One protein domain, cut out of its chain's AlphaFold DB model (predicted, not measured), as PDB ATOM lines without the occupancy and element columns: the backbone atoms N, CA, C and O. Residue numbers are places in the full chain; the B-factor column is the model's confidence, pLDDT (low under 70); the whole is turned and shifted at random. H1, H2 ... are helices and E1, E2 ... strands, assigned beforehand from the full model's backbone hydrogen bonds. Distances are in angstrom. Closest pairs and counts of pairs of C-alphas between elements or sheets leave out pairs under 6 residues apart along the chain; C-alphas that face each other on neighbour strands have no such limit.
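This is residues 413 to 499 of the 1071 residues of the protein "F-box domain-containing protein" of Caenorhabditis tropicalis (UniProt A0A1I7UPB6). Helix H2 packs with residues 419 to 427 over a long hairpin of two strands, E1 and E2, and helix H3 packs about perpendicular to H2 near its last residues. Residues 441 to 447 stick out as a loop. The 87 printed residues, with three named helices and two named strands in the order H1, H2, E1, E2, H3, are mixed in class, with an antiparallel sheet, and compact: radius of gyration of the C-alphas 13.7 A, spans 33 by 30 by 23 A.

H1, residues 413 to 416, 5.3 A long, begins at C-alpha 413 (99.223, 162.965, 170.006). H2, residues 419 to 433, is 21.2 A long. E1, residues 451 to 458, is 22.6 A and E2, residues 461 to 468, 22.4 A. H3, residues 471 to 487, 24.9 A, ends at C-alpha 487 (119.121, 147.358, 167.893).

H1 and H2 are apart. The C-alphas of Val 420 and Ile 453, closest of H2 and E1, are 6.9 A apart. N 454 and O 465 of the hairpin are 2.9 A apart, within hydrogen-bond range. H2 touches H3, closest C-alphas Ala 431 and Met 477, 6.5 A, about perpendicular at 86 degrees. Every O i to N i+4 pair is within range in H2, 12 of 13 in H3; H1 is too short.

The C-alphas farthest apart, Gly 441 and Lys 459, lie 37.7 A apart. The printed part has no cut; H2 to E1 is a long link. Residues 439 to 448, 486 to 490 and 495 to 499 have pLDDT under 70.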
ATOM      1  N   ALA A 413      98.275 163.023 168.895       72.12
ATOM      2  CA  ALA A 413      99.223 162.965 170.006       72.12
ATOM      3  C   ALA A 413     100.665 163.275 169.559       72.12
ATOM      4  O   ALA A 413     101.354 164.043 170.227       72.12
ATOM      5  N   ALA A 414     101.104 162.750 168.409       70.88
ATOM      6  CA  ALA A 414     102.425 163.036 167.844       70.88
ATOM      7  C   ALA A 414     102.586 164.517 167.456       70.88
ATOM      8  O   ALA A 414     103.631 165.110 167.708       70.88
ATOM      9  N   ARG A 415     101.538 165.142 166.901       75.50
ATOM     10  CA  ARG A 415     101.545 166.563 166.511       75.50
ATOM     11  C   ARG A 415     101.535 167.531 167.701       75.50
ATOM     12  O   ARG A 415     101.960 168.672 167.550       75.50
ATOM     13  N   ALA A 416     101.034 167.100 168.856       74.12
ATOM     14  CA  ALA A 416     100.982 167.914 170.070       74.12
ATOM     15  C   ALA A 416     102.292 167.898 170.883       74.12
ATOM     16  O   ALA A 416     102.436 168.701 171.804       74.12
ATOM     17  N   LYS A 417     103.237 166.996 170.578       77.75
ATOM     18  CA  LYS A 417     104.535 166.923 171.264       77.75
ATOM     19  C   LYS A 417     105.478 168.031 170.798       77.75
ATOM     20  O   LYS A 417     105.555 168.342 169.611       77.75
ATOM     21  N   ASP A 418     106.260 168.567 171.731       82.19
ATOM     22  CA  ASP A 418     107.426 169.380 171.393       82.19
ATOM     23  C   ASP A 418     108.567 168.462 170.943       82.19
ATOM     24  O   ASP A 418     109.253 167.830 171.749       82.19
ATOM     25  N   ILE A 419     108.729 168.354 169.627       81.94
ATOM     26  CA  ILE A 419     109.679 167.422 169.021       81.94
ATOM     27  C   ILE A 419     111.129 167.866 169.262       81.94
ATOM     28  O   ILE A 419     112.006 167.014 169.384       81.94
ATOM     29  N   VAL A 420     111.397 169.172 169.387       83.94
ATOM     30  CA  VAL A 420     112.757 169.669 169.667       83.94
ATOM     31  C   VAL A 420     113.190 169.205 171.051       83.94
ATOM     32  O   VAL A 420     114.251 168.599 171.187       83.94
ATOM     33  N   LYS A 421     112.320 169.405 172.046       84.62
ATOM     34  CA  LYS A 421     112.565 168.961 173.419       84.62
ATOM     35  C   LYS A 421     112.695 167.440 173.523       84.62
ATOM     36  O   LYS A 421     113.598 166.949 174.189       84.62
ATOM     37  N   PHE A 422     111.836 166.693 172.827       85.25
ATOM     38  CA  PHE A 422     111.907 165.229 172.786       85.25
ATOM     39  C   PHE A 422     113.242 164.723 172.216       85.25
ATOM     40  O   PHE A 422     113.880 163.858 172.812       85.25
ATOM     41  N   VAL A 423     113.687 165.277 171.083       85.31
ATOM     42  CA  VAL A 423     114.972 164.897 170.475       85.31
ATOM     43  C   VAL A 423     116.135 165.261 171.395       85.31
ATOM     44  O   VAL A 423     117.061 164.471 171.535       85.31
ATOM     45  N   GLU A 424     116.095 166.422 172.045       86.06
ATOM     46  CA  GLU A 424     117.129 166.825 172.998       86.06
ATOM     47  C   GLU A 424     117.238 165.863 174.191       86.06
ATOM     48  O   GLU A 424     118.344 165.453 174.545       86.06
ATOM     49  N   GLU A 425     116.108 165.449 174.772       85.06
ATOM     50  CA  GLU A 425     116.067 164.495 175.886       85.06
ATOM     51  C   GLU A 425     116.668 163.132 175.499       85.06
ATOM     52  O   GLU A 425     117.496 162.586 176.236       85.06
ATOM     53  N   GLU A 426     116.326 162.617 174.316       84.00
ATOM     54  CA  GLU A 426     116.884 161.365 173.793       84.00
ATOM     55  C   GLU A 426     118.388 161.472 173.499       84.00
ATOM     56  O   GLU A 426     119.155 160.559 173.817       84.00
ATOM     57  N   LEU A 427     118.851 162.602 172.952       86.88
ATOM     58  CA  LEU A 427     120.279 162.834 172.723       86.88
ATOM     59  C   LEU A 427     121.062 162.903 174.039       86.88
ATOM     60  O   LEU A 427     122.138 162.317 174.134       86.88
ATOM     61  N   ILE A 428     120.535 163.557 175.077       85.88
ATOM     62  CA  ILE A 428     121.180 163.576 176.401       85.88
ATOM     63  C   ILE A 428     121.278 162.152 176.966       85.88
ATOM     64  O   ILE A 428     122.326 161.770 177.492       85.88
ATOM     65  N   PHE A 429     120.215 161.354 176.834       84.69
ATOM     66  CA  PHE A 429     120.198 159.970 177.307       84.69
ATOM     67  C   PHE A 429     121.251 159.102 176.603       84.69
ATOM     68  O   PHE A 429     122.032 158.416 177.269       84.69
ATOM     69  N   ILE A 430     121.319 159.167 175.270       85.56
ATOM     70  CA  ILE A 430     122.321 158.435 174.481       85.56
ATOM     71  C   ILE A 430     123.734 158.909 174.850       85.56
ATOM     72  O   ILE A 430     124.610 158.085 175.111       85.56
ATOM     73  N   ALA A 431     123.958 160.222 174.945       85.31
ATOM     74  CA  ALA A 431     125.278 160.767 175.249       85.31
ATOM     75  C   ALA A 431     125.789 160.351 176.639       85.31
ATOM     76  O   ALA A 431     126.975 160.050 176.784       85.31
ATOM     77  N   SER A 432     124.900 160.270 177.635       84.62
ATOM     78  CA  SER A 432     125.231 159.790 178.981       84.62
ATOM     79  C   SER A 432     125.556 158.292 178.987       84.62
ATOM     80  O   SER A 432     126.572 157.883 179.548       84.62
ATOM     81  N   ARG A 433     124.759 157.468 178.291       84.56
ATOM     82  CA  ARG A 433     124.973 156.012 178.190       84.56
ATOM     83  C   ARG A 433     126.322 155.651 177.566       84.56
ATOM     84  O   ARG A 433     126.960 154.698 178.007       84.56
ATOM     85  N   TYR A 434     126.748 156.406 176.556       84.38
ATOM     86  CA  TYR A 434     128.019 156.198 175.854       84.38
ATOM     87  C   TYR A 434     129.186 157.006 176.450       84.38
ATOM     88  O   TYR A 434     130.278 157.000 175.885       84.38
ATOM     89  N   ASN A 435     128.985 157.673 177.595       82.75
ATOM     90  CA  ASN A 435     129.999 158.475 178.291       82.75
ATOM     91  C   ASN A 435     130.633 159.581 177.416       82.75
ATOM     92  O   ASN A 435     131.830 159.854 177.496       82.75
ATOM     93  N   ILE A 436     129.825 160.199 176.548       81.25
ATOM     94  CA  ILE A 436     130.230 161.280 175.630       81.25
ATOM     95  C   ILE A 436     129.996 162.647 176.282       81.25
ATOM     96  O   ILE A 436     130.821 163.551 176.155       81.25
ATOM     97  N   TYR A 437     128.870 162.797 176.979       80.31
ATOM     98  CA  TYR A 437     128.503 164.006 177.710       80.31
ATOM     99  C   TYR A 437     127.781 163.625 179.003       80.31
ATOM    100  O   TYR A 437     126.863 162.805 178.988       80.31
ATOM    101  N   ASP A 438     128.198 164.242 180.106       74.62
ATOM    102  CA  ASP A 438     127.606 164.053 181.427       74.62
ATOM    103  C   ASP A 438     126.904 165.353 181.862       74.62
ATOM    104  O   ASP A 438     127.579 166.369 182.064       74.62
ATOM    105  N   PRO A 439     125.562 165.373 181.961       67.88
ATOM    106  CA  PRO A 439     124.813 166.592 182.239       67.88
ATOM    107  C   PRO A 439     125.042 167.102 183.670       67.88
ATOM    108  O   PRO A 439     124.585 166.492 184.638       67.88
ATOM    109  N   LYS A 440     125.653 168.285 183.818       65.69
ATOM    110  CA  LYS A 440     125.853 168.943 185.123       65.69
ATOM    111  C   LYS A 440     124.838 170.077 185.334       65.69
ATOM    112  O   LYS A 440     124.743 170.988 184.525       65.69
ATOM    113  N   GLY A 441     124.089 170.052 186.444       59.03
ATOM    114  CA  GLY A 441     123.198 171.156 186.865       59.03
ATOM    115  C   GLY A 441     121.726 171.085 186.391       59.03
ATOM    116  O   GLY A 441     121.338 170.133 185.706       59.03
ATOM    117  N   PRO A 442     120.869 172.049 186.800       55.22
ATOM    118  CA  PRO A 442     119.426 172.078 186.505       55.22
ATOM    119  C   PRO A 442     119.109 172.350 185.021       55.22
ATOM    120  O   PRO A 442     119.898 172.961 184.314       55.22
ATOM    121  N   ARG A 443     117.951 171.859 184.546       55.53
ATOM    122  CA  ARG A 443     117.597 171.717 183.114       55.53
ATOM    123  C   ARG A 443     117.495 173.029 182.323       55.53
ATOM    124  O   ARG A 443     117.873 173.032 181.161       55.53
ATOM    125  N   ASP A 444     117.037 174.115 182.941       48.94
ATOM    126  CA  ASP A 444     116.692 175.364 182.236       48.94
ATOM    127  C   ASP A 444     117.877 176.346 182.086       48.94
ATOM    128  O   ASP A 444     117.683 177.508 181.738       48.94
ATOM    129  N   SER A 445     119.111 175.925 182.401       50.38
ATOM    130  CA  SER A 445     120.286 176.820 182.503       50.38
ATOM    131  C   SER A 445     121.588 176.207 181.963       50.38
ATOM    132  O   SER A 445     122.676 176.602 182.374       50.38
ATOM    133  N   ARG A 446     121.492 175.190 181.096       64.19
ATOM    134  CA  ARG A 446     122.643 174.419 180.592       64.19
ATOM    135  C   ARG A 446     123.210 175.019 179.305       64.19
ATOM    136  O   ARG A 446     122.861 174.596 178.207       64.19
ATOM    137  N   ASP A 447     124.119 175.979 179.437       59.19
ATOM    138  CA  ASP A 447     124.852 176.546 178.289       59.19
ATOM    139  C   ASP A 447     125.937 175.589 177.731       59.19
ATOM    140  O   ASP A 447     126.482 175.789 176.638       59.19
ATOM    141  N   ASP A 448     126.236 174.511 178.462       69.75
ATOM    142  CA  ASP A 448     127.289 173.528 178.190       69.75
ATOM    143  C   ASP A 448     126.890 172.422 177.195       69.75
ATOM    144  O   ASP A 448     127.736 171.608 176.820       69.75
ATOM    145  N   ILE A 449     125.638 172.399 176.721       77.75
ATOM    146  CA  ILE A 449     125.152 171.378 175.778       77.75
ATOM    147  C   ILE A 449     126.014 171.394 174.497       77.75
ATOM    148  O   ILE A 449     126.189 172.456 173.886       77.75
ATOM    149  N   PRO A 450     126.559 170.246 174.046       80.44
ATOM    150  CA  PRO A 450     127.517 170.203 172.938       80.44
ATOM    151  C   PRO A 450     126.879 170.321 171.542       80.44
ATOM    152  O   PRO A 450     127.591 170.269 170.537       80.44
ATOM    153  N   TRP A 451     125.561 170.509 171.443       85.12
ATOM    154  CA  TRP A 451     124.834 170.664 170.184       85.12
ATOM    155  C   TRP A 451     123.787 171.783 170.229       85.12
ATOM    156  O   TRP A 451     123.371 172.227 171.293       85.12
ATOM    157  N   VAL A 452     123.357 172.225 169.047       82.75
ATOM    158  CA  VAL A 452     122.267 173.185 168.833       82.75
ATOM    159  C   VAL A 452     121.251 172.560 167.885       82.75
ATOM    160  O   VAL A 452     121.621 172.064 166.819       82.75
ATOM    161  N   ILE A 453     119.971 172.585 168.252       84.75
ATOM    162  CA  ILE A 453     118.888 171.992 167.461       84.75
ATOM    163  C   ILE A 453     118.120 173.100 166.739       84.75
ATOM    164  O   ILE A 453     117.710 174.088 167.341       84.75
ATOM    165  N   SER A 454     117.898 172.925 165.438       81.94
ATOM    166  CA  SER A 454     117.009 173.778 164.648       81.94
ATOM    167  C   SER A 454     115.875 172.959 164.042       81.94
ATOM    168  O   SER A 454     116.082 171.823 163.611       81.94
ATOM    169  N   LYS A 455     114.682 173.553 163.983       84.81
ATOM    170  CA  LYS A 455     113.486 172.964 163.377       84.81
ATOM    171  C   LYS A 455     113.045 173.803 162.179       84.81
ATOM    172  O   LYS A 455     112.901 175.020 162.290       84.81
ATOM    173  N   LYS A 456     112.796 173.149 161.045       82.94
ATOM    174  CA  LYS A 456     112.159 173.730 159.856       82.94
ATOM    175  C   LYS A 456     110.988 172.848 159.434       82.94
ATOM    176  O   LYS A 456     111.159 171.657 159.196       82.94
ATOM    177  N   SER A 457     109.802 173.434 159.321       80.50
ATOM    178  CA  SER A 457     108.605 172.726 158.858       80.50
ATOM    179  C   SER A 457     108.374 173.021 157.379       80.50
ATOM    180  O   SER A 457     108.248 174.185 156.997       80.50
ATOM    181  N   GLN A 458     108.307 171.983 156.543       77.31
ATOM    182  CA  GLN A 458     108.015 172.113 155.116       77.31
ATOM    183  C   GLN A 458     106.901 171.133 154.727       77.31
ATOM    184  O   GLN A 458     107.093 169.919 154.704       77.31
ATOM    185  N   LYS A 459     105.716 171.668 154.402       80.25
ATOM    186  CA  LYS A 459     104.496 170.881 154.129       80.25
ATOM    187  C   LYS A 459     104.141 169.949 155.309       80.25
ATOM    188  O   LYS A 459     103.851 170.453 156.387       80.25
ATOM    189  N   ASN A 460     104.188 168.625 155.100       74.44
ATOM    190  CA  ASN A 460     103.914 167.580 156.099       74.44
ATOM    191  C   ASN A 460     105.195 166.939 156.662       74.44
ATOM    192  O   ASN A 460     105.114 165.906 157.318       74.44
ATOM    193  N   ILE A 461     106.376 167.501 156.390       79.00
ATOM    194  CA  ILE A 461     107.642 166.979 156.910       79.00
ATOM    195  C   ILE A 461     108.225 167.995 157.887       79.00
ATOM    196  O   ILE A 461     108.371 169.182 157.572       79.00
ATOM    197  N   GLU A 462     108.558 167.529 159.086       84.12
ATOM    198  CA  GLU A 462     109.343 168.307 160.036       84.12
ATOM    199  C   GLU A 462     110.813 167.910 159.940       84.12
ATOM    200  O   GLU A 462     111.196 166.785 160.261       84.12
ATOM    201  N   HIS A 463     111.639 168.852 159.486       84.94
ATOM    202  CA  HIS A 463     113.081 168.693 159.405       84.94
ATOM    203  C   HIS A 463     113.726 169.236 160.673       84.94
ATOM    204  O   HIS A 463     113.595 170.419 160.999       84.94
ATOM    205  N   ILE A 464     114.466 168.380 161.365       87.38
ATOM    206  CA  ILE A 464     115.241 168.734 162.546       87.38
ATOM    207  C   ILE A 464     116.707 168.558 162.205       87.38
ATOM    208  O   ILE A 464     117.131 167.496 161.756       87.38
ATOM    209  N   THR A 465     117.479 169.623 162.388       86.06
ATOM    210  CA  THR A 465     118.926 169.595 162.189       86.06
ATOM    211  C   THR A 465     119.610 169.837 163.518       86.06
ATOM    212  O   THR A 465     119.404 170.884 164.133       86.06
ATOM    213  N   VAL A 466     120.427 168.879 163.939       87.62
ATOM    214  CA  VAL A 466     121.275 168.975 165.125       87.62
ATOM    215  C   VAL A 466     122.685 169.321 164.662       87.62
ATOM    216  O   VAL A 466     123.306 168.561 163.917       87.62
ATOM    217  N   TYR A 467     123.185 170.476 165.085       84.00
ATOM    218  CA  TYR A 467     124.538 170.942 164.806       84.00
ATOM    219  C   TYR A 467     125.424 170.690 166.020       84.00
ATOM    220  O   TYR A 467     125.150 171.218 167.093       84.00
ATOM    221  N   PHE A 468     126.502 169.927 165.858       86.19
ATOM    222  CA  PHE A 468     127.460 169.696 166.942       86.19
ATOM    223  C   PHE A 468     128.490 170.834 167.007       86.19
ATOM    224  O   PHE A 468     129.028 171.247 165.974       86.19
ATOM    225  N   LYS A 469     128.769 171.338 168.217       78.62
ATOM    226  CA  LYS A 469     129.747 172.412 168.471       78.62
ATOM    227  C   LYS A 469     131.175 171.953 168.148       78.62
ATOM    228  O   LYS A 469     131.938 172.712 167.550       78.62
ATOM    229  N   GLU A 470     131.514 170.703 168.478       81.12
ATOM    230  CA  GLU A 470     132.824 170.098 168.210       81.12
ATOM    231  C   GLU A 470     132.701 168.853 167.298       81.12
ATOM    232  O   GLU A 470     131.850 167.992 167.539       81.12
ATOM    233  N   PRO A 471     133.530 168.717 166.239       82.81
ATOM    234  CA  PRO A 471     133.452 167.579 165.315       82.81
ATOM    235  C   PRO A 471     133.766 166.214 165.943       82.81
ATOM    236  O   PRO A 471     133.186 165.209 165.538       82.81
ATOM    237  N   THR A 472     134.683 166.164 166.910       82.81
ATOM    238  CA  THR A 472     135.140 164.928 167.571       82.81
ATOM    239  C   THR A 472     134.024 164.307 168.410       82.81
ATOM    240  O   THR A 472     133.674 163.145 168.205       82.81
ATOM    241  N   SER A 473     133.411 165.098 169.293       83.81
ATOM    242  CA  SER A 473     132.266 164.683 170.106       83.81
ATOM    243  C   SER A 473     131.031 164.419 169.246       83.81
ATOM    244  O   SER A 473     130.352 163.415 169.450       83.81
ATOM    245  N   GLY A 474     130.783 165.244 168.222       85.81
ATOM    246  CA  GLY A 474     129.698 165.022 167.267       85.81
ATOM    247  C   GLY A 474     129.823 163.699 166.514       85.81
ATOM    248  O   GLY A 474     128.827 163.004 166.321       85.81
ATOM    249  N   ARG A 475     131.040 163.305 166.124       85.50
ATOM    250  CA  ARG A 475     131.286 162.015 165.470       85.50
ATOM    251  C   ARG A 475     131.008 160.843 166.408       85.50
ATOM    252  O   ARG A 475     130.263 159.950 166.020       85.50
ATOM    253  N   ALA A 476     131.553 160.877 167.624       85.75
ATOM    254  CA  ALA A 476     131.290 159.847 168.628       85.75
ATOM    255  C   ALA A 476     129.783 159.713 168.913       85.75
ATOM    256  O   ALA A 476     129.259 158.607 169.016       85.75
ATOM    257  N   MET A 477     129.071 160.845 168.966       88.06
ATOM    258  CA  MET A 477     127.626 160.871 169.184       88.06
ATOM    259  C   MET A 477     126.851 160.235 168.028       88.06
ATOM    260  O   MET A 477     125.926 159.460 168.253       88.06
ATOM    261  N   LEU A 478     127.222 160.538 166.785       86.44
ATOM    262  CA  LEU A 478     126.587 159.940 165.613       86.44
ATOM    263  C   LEU A 478     126.870 158.438 165.497       86.44
ATOM    264  O   LEU A 478     125.956 157.688 165.174       86.44
ATOM    265  N   GLU A 479     128.093 157.992 165.797       83.94
ATOM    266  CA  GLU A 479     128.428 156.563 165.857       83.94
ATOM    267  C   GLU A 479     127.562 155.846 166.913       83.94
ATOM    268  O   GLU A 479     126.957 154.820 166.607       83.94
ATOM    269  N   ALA A 480     127.386 156.433 168.103       85.62
ATOM    270  CA  ALA A 480     126.493 155.905 169.139       85.62
ATOM    271  C   ALA A 480     125.016 155.854 168.699       85.62
ATOM    272  O   ALA A 480     124.328 154.861 168.932       85.62
ATOM    273  N   ILE A 481     124.528 156.901 168.028       84.50
ATOM    274  CA  ILE A 481     123.161 156.972 167.482       84.50
ATOM    275  C   ILE A 481     122.918 155.879 166.437       84.50
ATOM    276  O   ILE A 481     121.862 155.247 166.441       84.50
ATOM    277  N   LEU A 482     123.879 155.659 165.538       78.56
ATOM    278  CA  LEU A 482     123.771 154.634 164.502       78.56
ATOM    279  C   LEU A 482     123.807 153.225 165.098       78.56
ATOM    280  O   LEU A 482     123.027 152.378 164.669       78.56
ATOM    281  N   GLU A 483     124.645 152.986 166.107       78.00
ATOM    282  CA  GLU A 483     124.654 151.720 166.846       78.00
ATOM    283  C   GLU A 483     123.314 151.469 167.557       78.00
ATOM    284  O   GLU A 483     122.729 150.402 167.394       78.00
ATOM    285  N   GLU A 484     122.749 152.454 168.260       79.50
ATOM    286  CA  GLU A 484     121.431 152.318 168.906       79.50
ATOM    287  C   GLU A 484     120.299 152.045 167.898       79.50
ATOM    288  O   GLU A 484     119.395 151.254 168.183       79.50
ATOM    289  N   LYS A 485     120.358 152.651 166.702       75.50
ATOM    290  CA  LYS A 485     119.379 152.429 165.627       75.50
ATOM    291  C   LYS A 485     119.365 150.973 165.141       75.50
ATOM    292  O   LYS A 485     118.290 150.473 164.826       75.50
ATOM    293  N   LYS A 486     120.511 150.280 165.109       68.69
ATOM    294  CA  LYS A 486     120.583 148.865 164.681       68.69
ATOM    295  C   LYS A 486     119.783 147.934 165.594       68.69
ATOM    296  O   LYS A 486     119.208 146.956 165.125       68.69
ATOM    297  N   PHE A 487     119.744 148.231 166.893       67.38
ATOM    298  CA  PHE A 487     119.121 147.358 167.893       67.38
ATOM    299  C   PHE A 487     117.693 147.773 168.272       67.38
ATOM    300  O   PHE A 487     116.932 146.948 168.778       67.38
ATOM    301  N   LYS A 488     117.306 149.036 168.045       67.00
ATOM    302  CA  LYS A 488     115.976 149.560 168.388       67.00
ATOM    303  C   LYS A 488     115.063 149.628 167.168       67.00
ATOM    304  O   LYS A 488     115.216 150.491 166.312       67.00
ATOM    305  N   THR A 489     114.016 148.804 167.175       59.59
ATOM    306  CA  THR A 489     112.931 148.826 166.175       59.59
ATOM    307  C   THR A 489     112.130 150.134 166.174       59.59
ATOM    308  O   THR A 489     111.539 150.482 165.164       59.59
ATOM    309  N   HIS A 490     112.120 150.876 167.289       67.62
ATOM    310  CA  HIS A 490     111.376 152.133 167.467       67.62
ATOM    311  C   HIS A 490     112.310 153.292 167.848       67.62
ATOM    312  O   HIS A 490     112.120 153.966 168.861       67.62
ATOM    313  N   PHE A 491     113.378 153.494 167.078       71.38
ATOM    314  CA  PHE A 491     114.374 154.532 167.350       71.38
ATOM    315  C   PHE A 491     113.834 155.947 167.048       71.38
ATOM    316  O   PHE A 491     113.395 156.209 165.932       71.38
ATOM    317  N   LEU A 492     113.867 156.861 168.033       75.88
ATOM    318  CA  LEU A 492     113.346 158.244 167.943       75.88
ATOM    319  C   LEU A 492     111.881 158.356 167.460       75.88
ATOM    320  O   LEU A 492     111.463 159.388 166.935       75.88
ATOM    321  N   ALA A 493     111.082 157.307 167.641       75.12
ATOM    322  CA  ALA A 493     109.683 157.273 167.232       75.12
ATOM    323  C   ALA A 493     108.818 158.224 168.082       75.12
ATOM    324  O   ALA A 493     108.851 158.189 169.314       75.12
ATOM    325  N   LEU A 494     107.991 159.056 167.437       72.88
ATOM    326  CA  LEU A 494     107.109 159.998 168.153       72.88
ATOM    327  C   LEU A 494     105.932 159.306 168.851       72.88
ATOM    328  O   LEU A 494     105.344 159.874 169.778       72.88
ATOM    329  N   ASP A 495     105.586 158.095 168.415       69.50
ATOM    330  CA  ASP A 495     104.493 157.292 168.949       69.50
ATOM    331  C   ASP A 495     104.791 155.781 168.863       69.50
ATOM    332  O   ASP A 495     105.549 155.338 168.011       69.50
ATOM    333  N   HIS A 496     104.141 154.971 169.703       64.69
ATOM    334  CA  HIS A 496     104.253 153.506 169.716       64.69
ATOM    335  C   HIS A 496     103.810 152.827 168.406       64.69
ATOM    336  O   HIS A 496     104.214 151.695 168.144       64.69
ATOM    337  N   LYS A 497     102.995 153.506 167.584       63.78
ATOM    338  CA  LYS A 497     102.570 153.045 166.247       63.78
ATOM    339  C   LYS A 497     103.479 153.520 165.114       63.78
ATOM    340  O   LYS A 497     103.242 153.205 163.952       63.78
ATOM    341  N   ASP A 498     104.501 154.309 165.433       67.12
ATOM    342  CA  ASP A 498     105.518 154.738 164.486       67.12
ATOM    343  C   ASP A 498     106.646 153.707 164.427       67.12
ATOM    344  O   ASP A 498     107.676 153.846 165.080       67.12
ATOM    345  N   HIS A 499     106.418 152.642 163.661       62.06
ATOM    346  CA  HIS A 499     107.353 151.520 163.538       62.06
ATOM    347  C   HIS A 499     108.616 151.842 162.722       62.06
ATOM    348  O   HIS A 499     109.537 151.038 162.719       62.06
TER     349      HIS A 499